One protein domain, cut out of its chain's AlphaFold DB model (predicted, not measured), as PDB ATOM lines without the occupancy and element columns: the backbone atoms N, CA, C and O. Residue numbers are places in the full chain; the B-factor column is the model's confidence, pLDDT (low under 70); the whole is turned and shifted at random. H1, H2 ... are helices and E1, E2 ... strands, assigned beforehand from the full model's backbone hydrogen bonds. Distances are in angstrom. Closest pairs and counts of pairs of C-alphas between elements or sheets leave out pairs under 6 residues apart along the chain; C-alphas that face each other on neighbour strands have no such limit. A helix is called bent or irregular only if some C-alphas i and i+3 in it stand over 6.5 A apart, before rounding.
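AT A GLANCE: This is residues 111 to 248 of the 271 residues of an uncharacterized protein of Salinivirgaceae bacterium (UniProt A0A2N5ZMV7). Picture a loose sandwich of two twisted sheets, E3 E1 E7 and the branched E2 E4 E5 E6, only partly face to face, their strands running at a slant to each other, with the short helix H3 packed at the ends of E2 and E3. Two more short helices, H1 and H2, form a corner at one end of the long axis, and residues 125 to 139 run from there to the far end, where E1 begins. The printed part has 138 residues, in the order H1 H2 E1 E2 H3 E3 E4 E5 E6 E7; the first sheet is mixed, and the neighbour pairs of the second are antiparallel. The class is mixed, helices and strands, with 19 and 46 residues in named elements, under half of the printed part. The whole is compact, with a radius of gyration of the C-alphas of 14.9 A, yet elongated, spanning 46 by 27 by 26 A.

HOW THE PARTS SIT: Start at H1, residues 111 to 116, and H2, residues 118 to 124: they are close but not clearly touching, about perpendicular at 85 degrees, with the closest C-alphas, of Phe 115 and Glu 121, 6.1 A apart. Neither helix is on a sheet. Next look at E1, residues 140 to 147, the inner strand between E3, residues 185 to 191, and E7, residues 234 to 240. E1 and E7 are parallel at 21 degrees, with N 143 and O 236 at 2.8 A; E3 and E1 are antiparallel at 160 degrees, with N 186 and O 146 at 2.8 A. In the other sheet, E4, residues 199 to 207, has three neighbours. E2, residues 155 to 161, lies on one side of it, antiparallel at 155 degrees, with N 158 and O 204 at 2.8 A. On the other side are E5, residues 212 to 216, beside residues 204 to 207, with N 205 and O 215 at 2.8 A, and E6, residues 222 to 224, beside residues 199 to 201, with N 199 and O 224 at 2.8 A. E4 and E5 form a hairpin. H3, residues 164 to 169, is on this branched sheet, but only just at the sheet's level, its height over the sheet being 3.6 A; the closest C-alphas of E2 and H3 are those of Ile 160 and Leu 166, 4.8 A apart. Between the sheets, the closest C-alphas of E2 and E3 are those of Leu 157 and Trp 186, 7.1 A apart. O i to N i+4 pairs within hydrogen-bond range number 0 of 2 in H1, 2 of 3 in H2 and 0 of 2 in H3; O i to N i+3 pairs number 2 of 3 in H1 and 1 of 3 in H3.

IN THESE COORDINATES: Find C-alpha 111 at (190.058, 252.101, 279.989), where H1 begins. H2 is irregular, but only just, with C-alphas 121 and 124 at 6.7 A; H3 is irregular too, with C-alphas 165 and 168 at 7.5 A. E1 starts at C-alpha 140, (226.831, 246.270, 275.743), and is 23.6 A long; E4 is 24.4 A, E3 20.5 A, E2 19.5 A and E7 19.3 A. E7 ends at C-alpha 240, (207.129, 247.794, 274.898).

THE WHOLE: The two C-alphas farthest apart, those of Ala 119 and Lys 230, are 45.6 A apart, while those of Glu 111 and Gly 248 are 10.4 A apart. The printed part has no cut. The links H2 to E1 and H3 to E3 are long, 15 residues each. Mean pLDDT of the printed part is 90.8; look for values under 70 at residues 129 to 137.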
ATOM      1  N   GLU A 111     190.182 252.577 278.616       86.19
ATOM      2  CA  GLU A 111     190.058 252.101 279.989       86.19
ATOM      3  C   GLU A 111     191.366 252.257 280.770       86.19
ATOM      4  O   GLU A 111     191.329 252.456 281.982       86.19
ATOM      5  N   GLU A 112     192.520 252.207 280.098       88.75
ATOM      6  CA  GLU A 112     193.828 252.343 280.741       88.75
ATOM      7  C   GLU A 112     194.218 253.814 280.960       88.75
ATOM      8  O   GLU A 112     194.875 254.144 281.950       88.75
ATOM      9  N   LYS A 113     193.756 254.728 280.091       91.69
ATOM     10  CA  LYS A 113     194.090 256.168 280.150       91.69
ATOM     11  C   LYS A 113     193.808 256.800 281.516       91.69
ATOM     12  O   LYS A 113     194.557 257.677 281.942       91.69
ATOM     13  N   VAL A 114     192.764 256.355 282.220       91.00
ATOM     14  CA  VAL A 114     192.399 256.891 283.545       91.00
ATOM     15  C   VAL A 114     193.499 256.675 284.593       91.00
ATOM     16  O   VAL A 114     193.691 257.533 285.462       91.00
ATOM     17  N   PHE A 115     194.275 255.589 284.487       91.75
ATOM     18  CA  PHE A 115     195.328 255.250 285.452       91.75
ATOM     19  C   PHE A 115     196.554 256.166 285.359       91.75
ATOM     20  O   PHE A 115     197.359 256.209 286.284       91.75
ATOM     21  N   TYR A 116     196.662 256.950 284.288       91.75
ATOM     22  CA  TYR A 116     197.685 257.984 284.123       91.75
ATOM     23  C   TYR A 116     197.252 259.359 284.660       91.75
ATOM     24  O   TYR A 116     197.998 260.333 284.575       91.75
ATOM     25  N   SER A 117     196.034 259.485 285.197       91.12
ATOM     26  CA  SER A 117     195.641 260.702 285.910       91.12
ATOM     27  C   SER A 117     196.347 260.784 287.266       91.12
ATOM     28  O   SER A 117     196.695 259.765 287.863       91.12
ATOM     29  N   SER A 118     196.518 261.990 287.809       88.75
ATOM     30  CA  SER A 118     197.219 262.192 289.086       88.75
ATOM     31  C   SER A 118     196.587 261.445 290.265       88.75
ATOM     32  O   SER A 118     197.306 261.039 291.177       88.75
ATOM     33  N   ALA A 119     195.267 261.238 290.252       87.94
ATOM     34  CA  ALA A 119     194.566 260.478 291.287       87.94
ATOM     35  C   ALA A 119     195.076 259.029 291.377       87.94
ATOM     36  O   ALA A 119     195.220 258.490 292.471       87.94
ATOM     37  N   PHE A 120     195.421 258.424 290.243       89.81
ATOM     38  CA  PHE A 120     195.947 257.065 290.185       89.81
ATOM     39  C   PHE A 120     197.471 257.058 290.194       89.81
ATOM     40  O   PHE A 120     198.067 256.473 291.095       89.81
ATOM     41  N   GLU A 121     198.089 257.773 289.252       88.06
ATOM     42  CA  GLU A 121     199.533 257.764 289.020       88.06
ATOM     43  C   GLU A 121     200.318 258.196 290.267       88.06
ATOM     44  O   GLU A 121     201.336 257.603 290.604       88.06
ATOM     45  N   LYS A 122     199.846 259.229 290.977       84.69
ATOM     46  CA  LYS A 122     200.578 259.799 292.120       84.69
ATOM     47  C   LYS A 122     200.134 259.259 293.474       84.69
ATOM     48  O   LYS A 122     200.864 259.453 294.438       84.69
ATOM     49  N   ASN A 123     198.959 258.629 293.552       84.81
ATOM     50  CA  ASN A 123     198.368 258.218 294.827       84.81
ATOM     51  C   ASN A 123     198.024 256.728 294.833       84.81
ATOM     52  O   ASN A 123     198.681 255.959 295.523       84.81
ATOM     53  N   LEU A 124     197.004 256.315 294.075       85.31
ATOM     54  CA  LEU A 124     196.408 254.985 294.240       85.31
ATOM     55  C   LEU A 124     197.296 253.828 293.754       85.31
ATOM     56  O   LEU A 124     197.268 252.754 294.348       85.31
ATOM     57  N   MET A 125     198.043 254.039 292.667       88.38
ATOM     58  CA  MET A 125     198.798 252.987 291.970       88.38
ATOM     59  C   MET A 125     200.314 253.142 292.092       88.38
ATOM     60  O   MET A 125     201.062 252.324 291.562       88.38
ATOM     61  N   ARG A 126     200.795 254.203 292.752       84.19
ATOM     62  CA  ARG A 126     202.235 254.422 292.879       84.19
ATOM     63  C   ARG A 126     202.829 253.354 293.808       84.19
ATOM     64  O   ARG A 126     202.380 253.248 294.951       84.19
ATOM     65  N   PRO A 127     203.852 252.599 293.373       82.75
ATOM     66  CA  PRO A 127     204.583 251.692 294.248       82.75
ATOM     67  C   PRO A 127     205.142 252.452 295.451       82.75
ATOM     68  O   PRO A 127     205.865 253.437 295.285       82.75
ATOM     69  N   LEU A 128     204.804 252.003 296.661       71.31
ATOM     70  CA  LEU A 128     205.297 252.609 297.905       71.31
ATOM     71  C   LEU A 128     206.713 252.128 298.229       71.31
ATOM     72  O   LEU A 128     207.511 252.844 298.833       71.31
ATOM     73  N   HIS A 129     207.023 250.909 297.797       69.69
ATOM     74  CA  HIS A 129     208.311 250.269 297.978       69.69
ATOM     75  C   HIS A 129     208.784 249.743 296.624       69.69
ATOM     76  O   HIS A 129     208.094 248.957 295.987       69.69
ATOM     77  N   SER A 130     209.971 250.161 296.180       66.25
ATOM     78  CA  SER A 130     210.614 249.581 294.999       66.25
ATOM     79  C   SER A 130     211.978 249.035 295.382       66.25
ATOM     80  O   SER A 130     212.811 249.773 295.924       66.25
ATOM     81  N   LEU A 131     212.245 247.773 295.058       68.19
ATOM     82  CA  LEU A 131     213.612 247.273 295.101       68.19
ATOM     83  C   LEU A 131     214.430 248.014 294.037       68.19
ATOM     84  O   LEU A 131     213.959 248.243 292.918       68.19
ATOM     85  N   LYS A 132     215.654 248.419 294.398       69.19
ATOM     86  CA  LYS A 132     216.563 249.088 293.462       69.19
ATOM     87  C   LYS A 132     216.877 248.147 292.302       69.19
ATOM     88  O   LYS A 132     217.194 246.980 292.531       69.19
ATOM     89  N   ALA A 133     216.841 248.666 291.077       64.31
ATOM     90  CA  ALA A 133     217.352 247.922 289.935       64.31
ATOM     91  C   ALA A 133     218.836 247.597 290.136       64.31
ATOM     92  O   ALA A 133     219.614 248.410 290.650       64.31
ATOM     93  N   LYS A 134     219.234 246.402 289.697       67.38
ATOM     94  CA  LYS A 134     220.648 246.079 289.523       67.38
ATOM     95  C   LYS A 134     221.158 246.916 288.353       67.38
ATOM     96  O   LYS A 134     220.704 246.727 287.231       67.38
ATOM     97  N   LYS A 135     222.082 247.840 288.616       63.31
ATOM     98  CA  LYS A 135     222.793 248.539 287.541       63.31
ATOM     99  C   LYS A 135     223.709 247.554 286.823       63.31
ATOM    100  O   LYS A 135     224.419 246.787 287.478       63.31
ATOM    101  N   THR A 136     223.709 247.589 285.496       66.81
ATOM    102  CA  THR A 136     224.657 246.831 284.679       66.81
ATOM    103  C   THR A 136     225.730 247.784 284.155       66.81
ATOM    104  O   THR A 136     225.523 248.506 283.193       66.81
ATOM    105  N   ASN A 137     226.913 247.797 284.778       63.84
ATOM    106  CA  ASN A 137     228.059 248.581 284.283       63.84
ATOM    107  C   ASN A 137     228.760 247.834 283.138       63.84
ATOM    108  O   ASN A 137     229.932 247.454 283.231       63.84
ATOM    109  N   ARG A 138     228.007 247.492 282.091       82.94
ATOM    110  CA  ARG A 138     228.497 246.690 280.968       82.94
ATOM    111  C   ARG A 138     228.514 247.530 279.705       82.94
ATOM    112  O   ARG A 138     227.612 248.313 279.445       82.94
ATOM    113  N   LYS A 139     229.544 247.289 278.891       88.56
ATOM    114  CA  LYS A 139     229.753 247.964 277.608       88.56
ATOM    115  C   LYS A 139     228.570 247.795 276.652       88.56
ATOM    116  O   LYS A 139     228.198 248.744 275.983       88.56
ATOM    117  N   LYS A 140     227.982 246.597 276.596       93.50
ATOM    118  CA  LYS A 140     226.831 246.270 275.743       93.50
ATOM    119  C   LYS A 140     225.620 246.029 276.629       93.50
ATOM    120  O   LYS A 140     225.550 244.992 277.294       93.50
ATOM    121  N   THR A 141     224.695 246.979 276.651       95.06
ATOM    122  CA  THR A 141     223.543 246.956 277.558       95.06
ATOM    123  C   THR A 141     222.238 246.903 276.778       95.06
ATOM    124  O   THR A 141     222.047 247.647 275.818       95.06
ATOM    125  N   LEU A 142     221.332 246.023 277.210       96.12
ATOM    126  CA  LEU A 142     219.944 245.983 276.759       96.12
ATOM    127  C   LEU A 142     219.040 246.377 277.926       96.12
ATOM    128  O   LEU A 142     219.023 245.713 278.960       96.12
ATOM    129  N   ARG A 143     218.289 247.459 277.747       96.31
ATOM    130  CA  ARG A 143     217.285 247.965 278.677       96.31
ATOM    131  C   ARG A 143     215.901 247.608 278.152       96.31
ATOM    132  O   ARG A 143     215.515 248.063 277.080       96.31
ATOM    133  N   PHE A 144     215.138 246.853 278.926       97.81
ATOM    134  CA  PHE A 144     213.705 246.700 278.693       97.81
ATOM    135  C   PHE A 144     212.958 247.826 279.392       97.81
ATOM    136  O   PHE A 144     213.322 248.215 280.505       97.81
ATOM    137  N   GLN A 145     211.925 248.351 278.743       96.69
ATOM    138  CA  GLN A 145     211.127 249.453 279.252       96.69
ATOM    139  C   GLN A 145     209.655 249.292 278.870       96.69
ATOM    140  O   GLN A 145     209.332 248.935 277.743       96.69
ATOM    141  N   ILE A 146     208.744 249.611 279.786       96.75
ATOM    142  CA  ILE A 146     207.295 249.535 279.553       96.75
ATOM    143  C   ILE A 146     206.561 250.501 280.488       96.75
ATOM    144  O   ILE A 146     207.021 250.769 281.599       96.75
ATOM    145  N   GLN A 147     205.418 251.037 280.059       95.38
ATOM    146  CA  GLN A 147     204.529 251.786 280.950       95.38
ATOM    147  C   GLN A 147     203.456 250.865 281.529       95.38
ATOM    148  O   GLN A 147     202.702 250.247 280.784       95.38
ATOM    149  N   VAL A 148     203.393 250.787 282.859       94.75
ATOM    150  CA  VAL A 148     202.434 249.944 283.587       94.75
ATOM    151  C   VAL A 148     201.864 250.756 284.751       94.75
ATOM    152  O   VAL A 148     202.467 250.792 285.828       94.75
ATOM    153  N   PRO A 149     200.738 251.463 284.532       92.75
ATOM    154  CA  PRO A 149     200.152 252.351 285.534       92.75
ATOM    155  C   PRO A 149     199.236 251.629 286.524       92.75
ATOM    156  O   PRO A 149     198.984 252.157 287.600       92.75
ATOM    157  N   ARG A 150     198.713 250.442 286.189       92.00
ATOM    158  CA  ARG A 150     197.810 249.662 287.047       92.00
ATOM    159  C   ARG A 150     198.614 248.594 287.787       92.00
ATOM    160  O   ARG A 150     198.644 247.429 287.401       92.00
ATOM    161  N   ILE A 151     199.249 249.001 288.876       89.75
ATOM    162  CA  ILE A 151     200.014 248.118 289.756       89.75
ATOM    163  C   ILE A 151     199.783 248.525 291.212       89.75
ATOM    164  O   ILE A 151     199.633 249.703 291.518       89.75
ATOM    165  N   GLY A 152     199.658 247.544 292.106       82.75
ATOM    166  CA  GLY A 152     199.449 247.823 293.528       82.75
ATOM    167  C   GLY A 152     200.757 248.171 294.245       82.75
ATOM    168  O   GLY A 152     201.832 247.769 293.812       82.75
ATOM    169  N   GLY A 153     200.653 248.871 295.378       83.38
ATOM    170  CA  GLY A 153     201.803 249.419 296.110       83.38
ATOM    171  C   GLY A 153     202.838 248.404 296.621       83.38
ATOM    172  O   GLY A 153     203.991 248.777 296.828       83.38
ATOM    173  N   ASP A 154     202.428 247.144 296.807       88.00
ATOM    174  CA  ASP A 154     203.262 246.023 297.276       88.00
ATOM    175  C   ASP A 154     203.852 245.177 296.131       88.00
ATOM    176  O   ASP A 154     204.494 244.149 296.372       88.00
ATOM    177  N   TYR A 155     203.610 245.586 294.885       91.31
ATOM    178  CA  TYR A 155     204.010 244.845 293.703       91.31
ATOM    179  C   TYR A 155     205.076 245.582 292.902       91.31
ATOM    180  O   TYR A 155     205.157 246.811 292.876       91.31
ATOM    181  N   GLN A 156     205.874 244.796 292.194       92.88
ATOM    182  CA  GLN A 156     206.911 245.269 291.295       92.88
ATOM    183  C   GLN A 156     206.776 244.558 289.953       92.88
ATOM    184  O   GLN A 156     206.375 243.397 289.894       92.88
ATOM    185  N   LEU A 157     207.096 245.251 288.864       95.75
ATOM    186  CA  LEU A 157     207.117 244.619 287.554       95.75
ATOM    187  C   LEU A 157     208.387 243.775 287.401       95.75
ATOM    188  O   LEU A 157     209.448 244.133 287.915       95.75
ATOM    189  N   CYS A 158     208.298 242.661 286.691       96.25
ATOM    190  CA  CYS A 158     209.439 241.810 286.392       96.25
ATOM    191  C   CYS A 158     209.377 241.241 284.972       96.25
ATOM    192  O   CYS A 158     208.346 241.319 284.303       96.25
ATOM    193  N   LEU A 159     210.484 240.654 284.529       97.44
ATOM    194  CA  LEU A 159     210.623 239.938 283.268       97.44
ATOM    195  C   LEU A 159     211.096 238.507 283.513       97.44
ATOM    196  O   LEU A 159     211.978 238.270 284.339       97.44
ATOM    197  N   ILE A 160     210.531 237.581 282.745       97.94
ATOM    198  CA  ILE A 160     211.014 236.207 282.584       97.94
ATOM    199  C   ILE A 160     211.151 235.904 281.092       97.94
ATOM    200  O   ILE A 160     210.415 236.473 280.285       97.94
ATOM    201  N   GLY A 161     212.074 235.027 280.713       97.75
ATOM    202  CA  GLY A 161     212.287 234.703 279.303       97.75
ATOM    203  C   GLY A 161     213.288 233.584 279.073       97.75
ATOM    204  O   GLY A 161     213.833 233.030 280.023       97.75
ATOM    205  N   ASN A 162     213.543 233.261 277.808       97.44
ATOM    206  CA  ASN A 162     214.356 232.111 277.398       97.44
ATOM    207  C   ASN A 162     215.844 232.207 277.782       97.44
ATOM    208  O   ASN A 162     216.496 231.178 277.958       97.44
ATOM    209  N   ILE A 163     216.388 233.416 277.928       95.75
ATOM    210  CA  ILE A 163     217.814 233.623 278.214       95.75
ATOM    211  C   ILE A 163     218.134 233.568 279.720       95.75
ATOM    212  O   ILE A 163     217.274 233.911 280.537       95.75
ATOM    213  N   PRO A 164     219.372 233.199 280.111       93.75
ATOM    214  CA  PRO A 164     219.784 233.142 281.517       93.75
ATOM    215  C   PRO A 164     219.589 234.457 282.282       93.75
ATOM    216  O   PRO A 164     219.199 234.445 283.448       93.75
ATOM    217  N   GLU A 165     219.806 235.601 281.633       92.44
ATOM    218  CA  GLU A 165     219.596 236.931 282.216       92.44
ATOM    219  C   GLU A 165     218.128 237.208 282.580       92.44
ATOM    220  O   GLU A 165     217.866 238.058 283.432       92.44
ATOM    221  N   LEU A 166     217.187 236.489 281.960       95.19
ATOM    222  CA  LEU A 166     215.749 236.529 282.242       95.19
ATOM    223  C   LEU A 166     215.263 235.247 282.943       95.19
ATOM    224  O   LEU A 166     214.071 234.940 282.930       95.19
ATOM    225  N   GLY A 167     216.182 234.488 283.542       93.56
ATOM    226  CA  GLY A 167     215.868 233.321 284.359       93.56
ATOM    227  C   GLY A 167     215.532 232.047 283.583       93.56
ATOM    228  O   GLY A 167     215.140 231.074 284.212       93.56
ATOM    229  N   SER A 168     215.676 232.003 282.252       96.06
ATOM    230  CA  SER A 168     215.362 230.807 281.443       96.06
ATOM    231  C   SER A 168     213.976 230.214 281.750       96.06
ATOM    232  O   SER A 168     213.828 229.009 281.944       96.06
ATOM    233  N   TRP A 169     212.965 231.085 281.819       97.06
ATOM    234  CA  TRP A 169     211.573 230.800 282.192       97.06
ATOM    235  C   TRP A 169     211.343 230.334 283.642       97.06
ATOM    236  O   TRP A 169     210.211 230.018 284.007       97.06
ATOM    237  N   ASP A 170     212.368 230.346 284.499       95.50
ATOM    238  CA  ASP A 170     212.211 230.122 285.936       95.50
ATOM    239  C   ASP A 170     211.558 231.337 286.612       95.50
ATOM    240  O   ASP A 170     212.134 232.423 286.721       95.50
ATOM    241  N   THR A 171     210.354 231.132 287.140       94.12
ATOM    242  CA  THR A 171     209.578 232.164 287.839       94.12
ATOM    243  C   THR A 171     210.162 232.552 289.198       94.12
ATOM    244  O   THR A 171     209.744 233.561 289.772       94.12
ATOM    245  N   LYS A 172     211.130 231.792 289.727       93.00
ATOM    246  CA  LYS A 172     211.788 232.085 291.011       93.00
ATOM    247  C   LYS A 172     212.885 233.136 290.897       93.00
ATOM    248  O   LYS A 172     213.190 233.790 291.893       93.00
ATOM    249  N   ASN A 173     213.462 233.309 289.710       89.62
ATOM    250  CA  ASN A 173     214.592 234.208 289.478       89.62
ATOM    251  C   ASN A 173     214.307 235.228 288.360       89.62
ATOM    252  O   ASN A 173     215.088 235.322 287.412       89.62
ATOM    253  N   PRO A 174     213.210 236.006 288.441       94.94
ATOM    254  CA  PRO A 174     212.885 236.965 287.400       94.94
ATOM    255  C   PRO A 174     213.811 238.188 287.459       94.94
ATOM    256  O   PRO A 174     214.330 238.570 288.515       94.94
ATOM    257  N   LEU A 175     213.951 238.878 286.330       95.19
ATOM    258  CA  LEU A 175     214.552 240.206 286.292       95.19
ATOM    259  C   LEU A 175     213.545 241.227 286.834       95.19
ATOM    260  O   LEU A 175     212.564 241.550 286.168       95.19
ATOM    261  N   LEU A 176     213.778 241.759 288.033       94.62
ATOM    262  CA  LEU A 176     212.940 242.821 288.602       94.62
ATOM    263  C   LEU A 176     213.199 244.166 287.906       94.62
ATOM    264  O   LEU A 176     214.349 244.582 287.752       94.62
ATOM    265  N   LEU A 177     212.125 244.867 287.546       95.00
ATOM    266  CA  LEU A 177     212.146 246.190 286.921       95.00
ATOM    267  C   LEU A 177     211.828 247.268 287.953       95.00
ATOM    268  O   LEU A 177     211.061 247.033 288.882       95.00
ATOM    269  N   THR A 178     212.375 248.467 287.796       92.00
ATOM    270  CA  THR A 178     212.124 249.605 288.691       92.00
ATOM    271  C   THR A 178     211.535 250.779 287.926       92.00
ATOM    272  O   THR A 178     211.818 250.949 286.745       92.00
ATOM    273  N   CYS A 179     210.740 251.607 288.597       89.56
ATOM    274  CA  CYS A 179     210.243 252.857 288.032       89.56
ATOM    275  C   CYS A 179     210.889 254.108 288.640       89.56
ATOM    276  O   CYS A 179     210.774 255.183 288.057       89.56
ATOM    277  N   GLY A 180     211.563 253.999 289.795       85.75
ATOM    278  CA  GLY A 180     212.069 255.161 290.534       85.75
ATOM    279  C   GLY A 180     211.013 256.270 290.656       85.75
ATOM    280  O   GLY A 180     209.854 256.008 290.985       85.75
ATOM    281  N   ASP A 181     211.403 257.499 290.316       84.56
ATOM    282  CA  ASP A 181     210.504 258.659 290.253       84.56
ATOM    283  C   ASP A 181     209.742 258.796 288.924       84.56
ATOM    284  O   ASP A 181     208.859 259.643 288.804       84.56
ATOM    285  N   ASN A 182     210.024 257.932 287.948       88.06
ATOM    286  CA  ASN A 182     209.463 257.973 286.598       88.06
ATOM    287  C   ASN A 182     208.196 257.117 286.443       88.06
ATOM    288  O   ASN A 182     207.820 256.769 285.323       88.06
ATOM    289  N   PHE A 183     207.531 256.748 287.543       91.06
ATOM    290  CA  PHE A 183     206.273 256.001 287.489       91.06
ATOM    291  C   PHE A 183     205.262 256.707 286.556       91.06
ATOM    292  O   PHE A 183     205.093 257.921 286.672       91.06
ATOM    293  N   PRO A 184     204.601 255.994 285.618       93.62
ATOM    294  CA  PRO A 184     204.469 254.538 285.505       93.62
ATOM    295  C   PRO A 184     205.454 253.846 284.551       93.62
ATOM    296  O   PRO A 184     205.177 252.741 284.090       93.62
ATOM    297  N   GLN A 185     206.579 254.474 284.210       94.06
ATOM    298  CA  GLN A 185     207.600 253.874 283.354       94.06
ATOM    299  C   GLN A 185     208.515 252.955 284.168       94.06
ATOM    300  O   GLN A 185     209.223 253.408 285.063       94.06
ATOM    301  N   TRP A 186     208.506 251.669 283.836       95.25
ATOM    302  CA  TRP A 186     209.335 250.634 284.442       95.25
ATOM    303  C   TRP A 186     210.483 250.277 283.515       95.25
ATOM    304  O   TRP A 186     210.279 250.172 282.306       95.25
ATOM    305  N   SER A 187     211.666 250.042 284.072       95.19
ATOM    306  CA  SER A 187     212.817 249.581 283.312       95.19
ATOM    307  C   SER A 187     213.719 248.635 284.095       95.19
ATOM    308  O   SER A 187     213.755 248.619 285.329       95.19
ATOM    309  N   GLY A 188     214.456 247.821 283.353       94.69
ATOM    310  CA  GLY A 188     215.489 246.942 283.878       94.69
ATOM    311  C   GLY A 188     216.484 246.608 282.785       94.69
ATOM    312  O   GLY A 188     216.153 246.626 281.599       94.69
ATOM    313  N   GLU A 189     217.718 246.351 283.190       94.88
ATOM    314  CA  GLU A 189     218.839 246.243 282.267       94.88
ATOM    315  C   GLU A 189     219.547 244.904 282.418       94.88
ATOM    316  O   GLU A 189     219.716 244.387 283.526       94.88
ATOM    317  N   ILE A 190     219.997 244.369 281.288       94.69
ATOM    318  CA  ILE A 190     220.799 243.155 281.206       94.69
ATOM    319  C   ILE A 190     222.029 243.381 280.330       94.69
ATOM    320  O   ILE A 190     222.106 244.320 279.532       94.69
ATOM    321  N   ASN A 191     223.006 242.489 280.469       93.56
ATOM    322  CA  ASN A 191     224.155 242.451 279.577       93.56
ATOM    323  C   ASN A 191     223.725 241.886 278.217       93.56
ATOM    324  O   ASN A 191     223.262 240.752 278.148       93.56
ATOM    325  N   ALA A 192     223.929 242.640 277.140       92.94
ATOM    326  CA  ALA A 192     223.615 242.191 275.785       92.94
ATOM    327  C   ALA A 192     224.727 241.322 275.165       92.94
ATOM    328  O   ALA A 192     224.496 240.639 274.174       92.94
ATOM    329  N   SER A 193     225.935 241.314 275.744       90.81
ATOM    330  CA  SER A 193     227.107 240.620 275.175       90.81
ATOM    331  C   SER A 193     226.929 239.116 274.882       90.81
ATOM    332  O   SER A 193     227.456 238.665 273.865       90.81
ATOM    333  N   PRO A 194     226.269 238.306 275.738       90.50
ATOM    334  CA  PRO A 194     226.131 236.868 275.505       90.50
ATOM    335  C   PRO A 194     224.948 236.510 274.594       90.50
ATOM    336  O   PRO A 194     224.803 235.343 274.228       90.50
ATOM    337  N   ILE A 195     224.114 237.483 274.219       90.81
ATOM    338  CA  ILE A 195     222.879 237.246 273.476       90.81
ATOM    339  C   ILE A 195     223.221 237.010 272.004       90.81
ATOM    340  O   ILE A 195     223.720 237.898 271.312       90.81
ATOM    341  N   LYS A 196     222.977 235.786 271.534       88.62
ATOM    342  CA  LYS A 196     223.227 235.356 270.144       88.62
ATOM    343  C   LYS A 196     221.961 234.950 269.396       88.62
ATOM    344  O   LYS A 196     222.000 234.791 268.181       88.62
ATOM    345  N   GLU A 197     220.873 234.768 270.129       91.31
ATOM    346  CA  GLU A 197     219.589 234.287 269.637       91.31
ATOM    347  C   GLU A 197     218.500 235.302 269.995       91.31
ATOM    348  O   GLU A 197     218.694 236.099 270.922       91.31
ATOM    349  N   PRO A 198     217.358 235.288 269.289       96.69
ATOM    350  CA  PRO A 198     216.225 236.114 269.666       96.69
ATOM    351  C   PRO A 198     215.739 235.829 271.089       96.69
ATOM    352  O   PRO A 198     215.750 234.693 271.577       96.69
ATOM    353  N   ILE A 199     215.288 236.888 271.750       98.12
ATOM    354  CA  ILE A 199     214.773 236.838 273.110       98.12
ATOM    355  C   ILE A 199     213.261 236.655 273.041       98.12
ATOM    356  O   ILE A 199     212.557 237.471 272.442       98.12
ATOM    357  N   TYR A 200     212.776 235.617 273.708       98.44
ATOM    358  CA  TYR A 200     211.365 235.396 273.989       98.44
ATOM    359  C   TYR A 200     211.133 235.662 275.470       98.44
ATOM    360  O   TYR A 200     211.859 235.130 276.314       98.44
ATOM    361  N   TYR A 201     210.169 236.516 275.794       98.44
ATOM    362  CA  TYR A 201     209.956 236.962 277.167       98.44
ATOM    363  C   TYR A 201     208.505 237.336 277.450       98.44
ATOM    364  O   TYR A 201     207.701 237.583 276.548       98.44
ATOM    365  N   LYS A 202     208.181 237.408 278.739       98.44
ATOM    366  CA  LYS A 202     206.917 237.931 279.248       98.44
ATOM    367  C   LYS A 202     207.163 238.871 280.418       98.44
ATOM    368  O   LYS A 202     208.033 238.622 281.259       98.44
ATOM    369  N   TYR A 203     206.354 239.922 280.496       98.19
ATOM    370  CA  TYR A 203     206.248 240.716 281.716       98.19
ATOM    371  C   TYR A 203     205.418 239.980 282.771       98.19
ATOM    372  O   TYR A 203     204.463 239.267 282.457       98.19
ATOM    373  N   GLY A 204     205.754 240.199 284.038       96.69
ATOM    374  CA  GLY A 204     205.006 239.689 285.178       96.69
ATOM    375  C   GLY A 204     204.913 240.694 286.320       96.69
ATOM    376  O   GLY A 204     205.651 241.678 286.366       96.69
ATOM    377  N   ILE A 205     203.992 240.434 287.242       95.38
ATOM    378  CA  ILE A 205     203.823 241.163 288.498       95.38
ATOM    379  C   ILE A 205     204.389 240.287 289.617       95.38
ATOM    380  O   ILE A 205     203.992 239.132 289.784       95.38
ATOM    381  N   TYR A 206     205.318 240.854 290.375       94.81
ATOM    382  CA  TYR A 206     206.029 240.220 291.473       94.81
ATOM    383  C   TYR A 206     205.543 240.778 292.811       94.81
ATOM    384  O   TYR A 206     205.518 241.994 293.007       94.81
ATOM    385  N   ASP A 207     205.162 239.898 293.733       93.81
ATOM    386  CA  ASP A 207     204.792 240.252 295.104       93.81
ATOM    387  C   ASP A 207     206.061 240.388 295.949       93.81
ATOM    388  O   ASP A 207     206.763 239.409 296.217       93.81
ATOM    389  N   ILE A 208     206.367 241.615 296.376       90.38
ATOM    390  CA  ILE A 208     207.607 241.924 297.100       90.38
ATOM    391  C   ILE A 208     207.620 241.250 298.481       90.38
ATOM    392  O   ILE A 208     208.683 240.843 298.963       90.38
ATOM    393  N   LYS A 209     206.454 241.112 299.126       91.38
ATOM    394  CA  LYS A 209     206.328 240.536 300.474       91.38
ATOM    395  C   LYS A 209     206.489 239.022 300.434       91.38
ATOM    396  O   LYS A 209     207.230 238.468 301.246       91.38
ATOM    397  N   LYS A 210     205.826 238.364 299.482       93.12
ATOM    398  CA  LYS A 210     205.900 236.904 299.301       93.12
ATOM    399  C   LYS A 210     207.153 236.447 298.562       93.12
ATOM    400  O   LYS A 210     207.527 235.285 298.676       93.12
ATOM    401  N   LYS A 211     207.820 237.364 297.858       92.19
ATOM    402  CA  LYS A 211     208.989 237.101 297.013       92.19
ATOM    403  C   LYS A 211     208.703 236.100 295.894       92.19
ATOM    404  O   LYS A 211     209.535 235.245 295.588       92.19
ATOM    405  N   GLU A 212     207.545 236.228 295.261       95.19
ATOM    406  CA  GLU A 212     207.117 235.334 294.188       95.19
ATOM    407  C   GLU A 212     206.458 236.095 293.039       95.19
ATOM    408  O   GLU A 212     205.866 237.163 293.216       95.19
ATOM    409  N   LEU A 213     206.556 235.523 291.842       95.44
ATOM    410  CA  LEU A 213     205.815 235.987 290.681       95.44
ATOM    411  C   LEU A 213     204.354 235.541 290.825       95.44
ATOM    412  O   LEU A 213     204.077 234.346 290.896       95.44
ATOM    413  N   VAL A 214     203.422 236.497 290.849       95.06
ATOM    414  CA  VAL A 214     201.988 236.239 291.088       95.06
ATOM    415  C   VAL A 214     201.119 236.392 289.845       95.06
ATOM    416  O   VAL A 214     199.975 235.943 289.822       95.06
ATOM    417  N   THR A 215     201.611 237.059 288.803       95.25
ATOM    418  CA  THR A 215     200.871 237.236 287.548       95.25
ATOM    419  C   THR A 215     201.846 237.308 286.390       95.25
ATOM    420  O   THR A 215     202.844 238.013 286.475       95.25
ATOM    421  N   ILE A 216     201.542 236.611 285.302       96.69
ATOM    422  CA  ILE A 216     202.240 236.715 284.018       96.69
ATOM    423  C   ILE A 216     201.264 237.367 283.043       96.69
ATOM    424  O   ILE A 216     200.070 237.094 283.118       96.69
ATOM    425  N   GLU A 217     201.743 238.246 282.169       96.19
ATOM    426  CA  GLU A 217     200.900 238.839 281.130       96.19
ATOM    427  C   GLU A 217     200.305 237.786 280.169       96.19
ATOM    428  O   GLU A 217     200.896 236.728 279.937       96.19
ATOM    429  N   GLU A 218     199.150 238.090 279.582       95.56
ATOM    430  CA  GLU A 218     198.475 237.227 278.606       95.56
ATOM    431  C   GLU A 218     199.033 237.334 277.181       95.56
ATOM    432  O   GLU A 218     199.780 238.250 276.828       95.56
ATOM    433  N   GLY A 219     198.599 236.398 276.333       95.19
ATOM    434  CA  GLY A 219     198.927 236.329 274.913       95.19
ATOM    435  C   GLY A 219     200.264 235.650 274.634       95.19
ATOM    436  O   GLY A 219     200.892 235.072 275.521       95.19
ATOM    437  N   GLU A 220     200.701 235.733 273.379       97.12
ATOM    438  CA  GLU A 220     201.958 235.138 272.914       97.12
ATOM    439  C   GLU A 220     203.183 235.735 273.614       97.12
ATOM    440  O   GLU A 220     203.140 236.842 274.165       97.12
ATOM    441  N   ASP A 221     204.292 235.003 273.610       98.06
ATOM    442  CA  ASP A 221     205.571 235.527 274.089       98.06
ATOM    443  C   ASP A 221     205.976 236.762 273.289       98.06
ATOM    444  O   ASP A 221     205.818 236.824 272.067       98.06
ATOM    445  N   ARG A 222     206.488 237.775 273.988       97.75
ATOM    446  CA  ARG A 222     207.092 238.917 273.309       97.75
ATOM    447  C   ARG A 222     208.383 238.450 272.668       97.75
ATOM    448  O   ARG A 222     209.153 237.718 273.285       97.75
ATOM    449  N   TYR A 223     208.612 238.914 271.451       96.75
ATOM    450  CA  TYR A 223     209.800 238.621 270.668       96.75
ATOM    451  C   TYR A 223     210.671 239.871 270.570       96.75
ATOM    452  O   TYR A 223     210.164 240.977 270.360       96.75
ATOM    453  N   PHE A 224     211.983 239.705 270.704       97.00
ATOM    454  CA  PHE A 224     212.934 240.758 270.390       97.00
ATOM    455  C   PHE A 224     214.235 240.187 269.831       97.00
ATOM    456  O   PHE A 224     214.922 239.399 270.480       97.00
ATOM    457  N   GLU A 225     214.594 240.630 268.632       95.25
ATOM    458  CA  GLU A 225     215.891 240.354 268.035       95.25
ATOM    459  C   GLU A 225     216.824 241.529 268.315       95.25
ATOM    460  O   GLU A 225     216.609 242.639 267.831       95.25
ATOM    461  N   VAL A 226     217.854 241.291 269.128       93.12
ATOM    462  CA  VAL A 226     218.840 242.330 269.440       93.12
ATOM    463  C   VAL A 226     219.585 242.698 268.150       93.12
ATOM    464  O   VAL A 226     220.147 241.801 267.513       93.12
ATOM    465  N   PRO A 227     219.642 243.988 267.765       91.69
ATOM    466  CA  PRO A 227     220.369 244.396 266.572       91.69
ATOM    467  C   PRO A 227     221.835 243.952 266.621       91.69
ATOM    468  O   PRO A 227     222.505 244.042 267.653       91.69
ATOM    469  N   LYS A 228     222.359 243.490 265.483       89.19
ATOM    470  CA  LYS A 228     223.777 243.130 265.342       89.19
ATOM    471  C   LYS A 228     224.612 244.396 265.162       89.19
ATOM    472  O   LYS A 228     224.900 244.810 264.043       89.19
ATOM    473  N   LEU A 229     224.977 244.994 266.288       91.69
ATOM    474  CA  LEU A 229     225.757 246.225 266.362       91.69
ATOM    475  C   LEU A 229     227.261 245.930 266.295       91.69
ATOM    476  O   LEU A 229     227.749 244.973 266.907       91.69
ATOM    477  N   LYS A 230     227.992 246.742 265.525       88.31
ATOM    478  CA  LYS A 230     229.453 246.618 265.355       88.31
ATOM    479  C   LYS A 230     230.210 247.276 266.503       88.31
ATOM    480  O   LYS A 230     231.374 246.970 266.735       88.31
ATOM    481  N   GLU A 231     229.536 248.170 267.204       91.19
ATOM    482  CA  GLU A 231     230.035 248.994 268.278       91.19
ATOM    483  C   GLU A 231     230.417 248.120 269.478       91.19
ATOM    484  O   GLU A 231     229.688 247.218 269.913       91.19
ATOM    485  N   ASP A 232     231.583 248.404 270.053       89.19
ATOM    486  CA  ASP A 232     232.052 247.706 271.248       89.19
ATOM    487  C   ASP A 232     231.293 248.131 272.506       89.19
ATOM    488  O   ASP A 232     231.256 247.371 273.479       89.19
ATOM    489  N   GLN A 233     230.688 249.323 272.481       93.00
ATOM    490  CA  GLN A 233     229.857 249.857 273.553       93.00
ATOM    491  C   GLN A 233     228.573 250.463 272.987       93.00
ATOM    492  O   GLN A 233     228.642 251.288 272.075       93.00
ATOM    493  N   PHE A 234     227.431 250.056 273.538       94.88
ATOM    494  CA  PHE A 234     226.119 250.568 273.164       94.88
ATOM    495  C   PHE A 234     225.078 250.348 274.266       94.88
ATOM    496  O   PHE A 234     225.201 249.451 275.112       94.88
ATOM    497  N   LEU A 235     223.997 251.121 274.180       95.75
ATOM    498  CA  LEU A 235     222.763 250.928 274.927       95.75
ATOM    499  C   LEU A 235     221.609 250.744 273.943       95.75
ATOM    500  O   LEU A 235     221.279 251.659 273.197       95.75
ATOM    501  N   VAL A 236     220.951 249.589 273.984       97.44
ATOM    502  CA  VAL A 236     219.676 249.366 273.296       97.44
ATOM    503  C   VAL A 236     218.559 249.471 274.326       97.44
ATOM    504  O   VAL A 236     218.552 248.730 275.301       97.44
ATOM    505  N   THR A 237     217.608 250.378 274.127       97.31
ATOM    506  CA  THR A 237     216.386 250.490 274.927       97.31
ATOM    507  C   THR A 237     215.212 249.960 274.121       97.31
ATOM    508  O   THR A 237     214.804 250.576 273.140       97.31
ATOM    509  N   LYS A 238     214.650 248.830 274.549       97.88
ATOM    510  CA  LYS A 238     213.433 248.249 273.990       97.88
ATOM    511  C   LYS A 238     212.224 248.722 274.798       97.88
ATOM    512  O   LYS A 238     211.996 248.249 275.909       97.88
ATOM    513  N   SER A 239     211.443 249.634 274.224       97.25
ATOM    514  CA  SER A 239     210.180 250.126 274.780       97.25
ATOM    515  C   SER A 239     209.002 249.292 274.257       97.25
ATOM    516  O   SER A 239     208.724 249.235 273.054       97.25
ATOM    517  N   ASP A 240     208.297 248.628 275.160       96.44
ATOM    518  CA  ASP A 240     207.129 247.794 274.898       96.44
ATOM    519  C   ASP A 240     205.798 248.539 275.041       96.44
ATOM    520  O   ASP A 240     205.681 249.527 275.768       96.44
ATOM    521  N   GLN A 241     204.781 248.023 274.348       91.81
ATOM    522  CA  GLN A 241     203.381 248.411 274.548       91.81
ATOM    523  C   GLN A 241     202.865 247.939 275.914       91.81
ATOM    524  O   GLN A 241     203.509 247.104 276.551       91.81
ATOM    525  N   SER A 242     201.687 248.433 276.311       92.00
ATOM    526  CA  SER A 242     201.030 248.166 277.596       92.00
ATOM    527  C   SER A 242     201.086 246.700 278.045       92.00
ATOM    528  O   SER A 242     201.107 245.760 277.241       92.00
ATOM    529  N   PHE A 243     201.098 246.510 279.364       94.62
ATOM    530  CA  PHE A 243     201.035 245.187 279.977       94.62
ATOM    531  C   PHE A 243     199.709 244.502 279.629       94.62
ATOM    532  O   PHE A 243     198.638 245.097 279.761       94.62
ATOM    533  N   ARG A 244     199.767 243.238 279.202       93.88
ATOM    534  CA  ARG A 244     198.577 242.464 278.822       93.88
ATOM    535  C   ARG A 244     197.967 241.827 280.072       93.88
ATOM    536  O   ARG A 244     198.305 240.702 280.424       93.88
ATOM    537  N   TYR A 245     197.139 242.583 280.798       91.44
ATOM    538  CA  TYR A 245     196.559 242.132 282.070       91.44
ATOM    539  C   TYR A 245     195.646 240.909 281.883       91.44
ATOM    540  O   TYR A 245     194.651 241.035 281.174       91.44
ATOM    541  N   PRO A 246     195.894 239.787 282.593       87.62
ATOM    542  CA  PRO A 246     194.978 238.641 282.581       87.62
ATOM    543  C   PRO A 246     193.650 238.921 283.282       87.62
ATOM    544  O   PRO A 246     192.601 238.353 282.998       87.62
ATOM    545  N   LEU A 247     193.699 239.814 284.271       74.62
ATOM    546  CA  LEU A 247     192.531 240.234 285.021       74.62
ATOM    547  C   LEU A 247     191.857 241.386 284.278       74.62
ATOM    548  O   LEU A 247     192.501 242.401 283.989       74.62
ATOM    549  N   GLY A 248     190.547 241.253 284.046       74.19
ATOM    550  CA  GLY A 248     189.721 242.272 283.395       74.19
ATOM    551  C   GLY A 248     189.781 243.651 284.066       74.19
ATOM    552  O   GLY A 248     190.488 243.867 285.058       74.19
TER     553      GLY A 248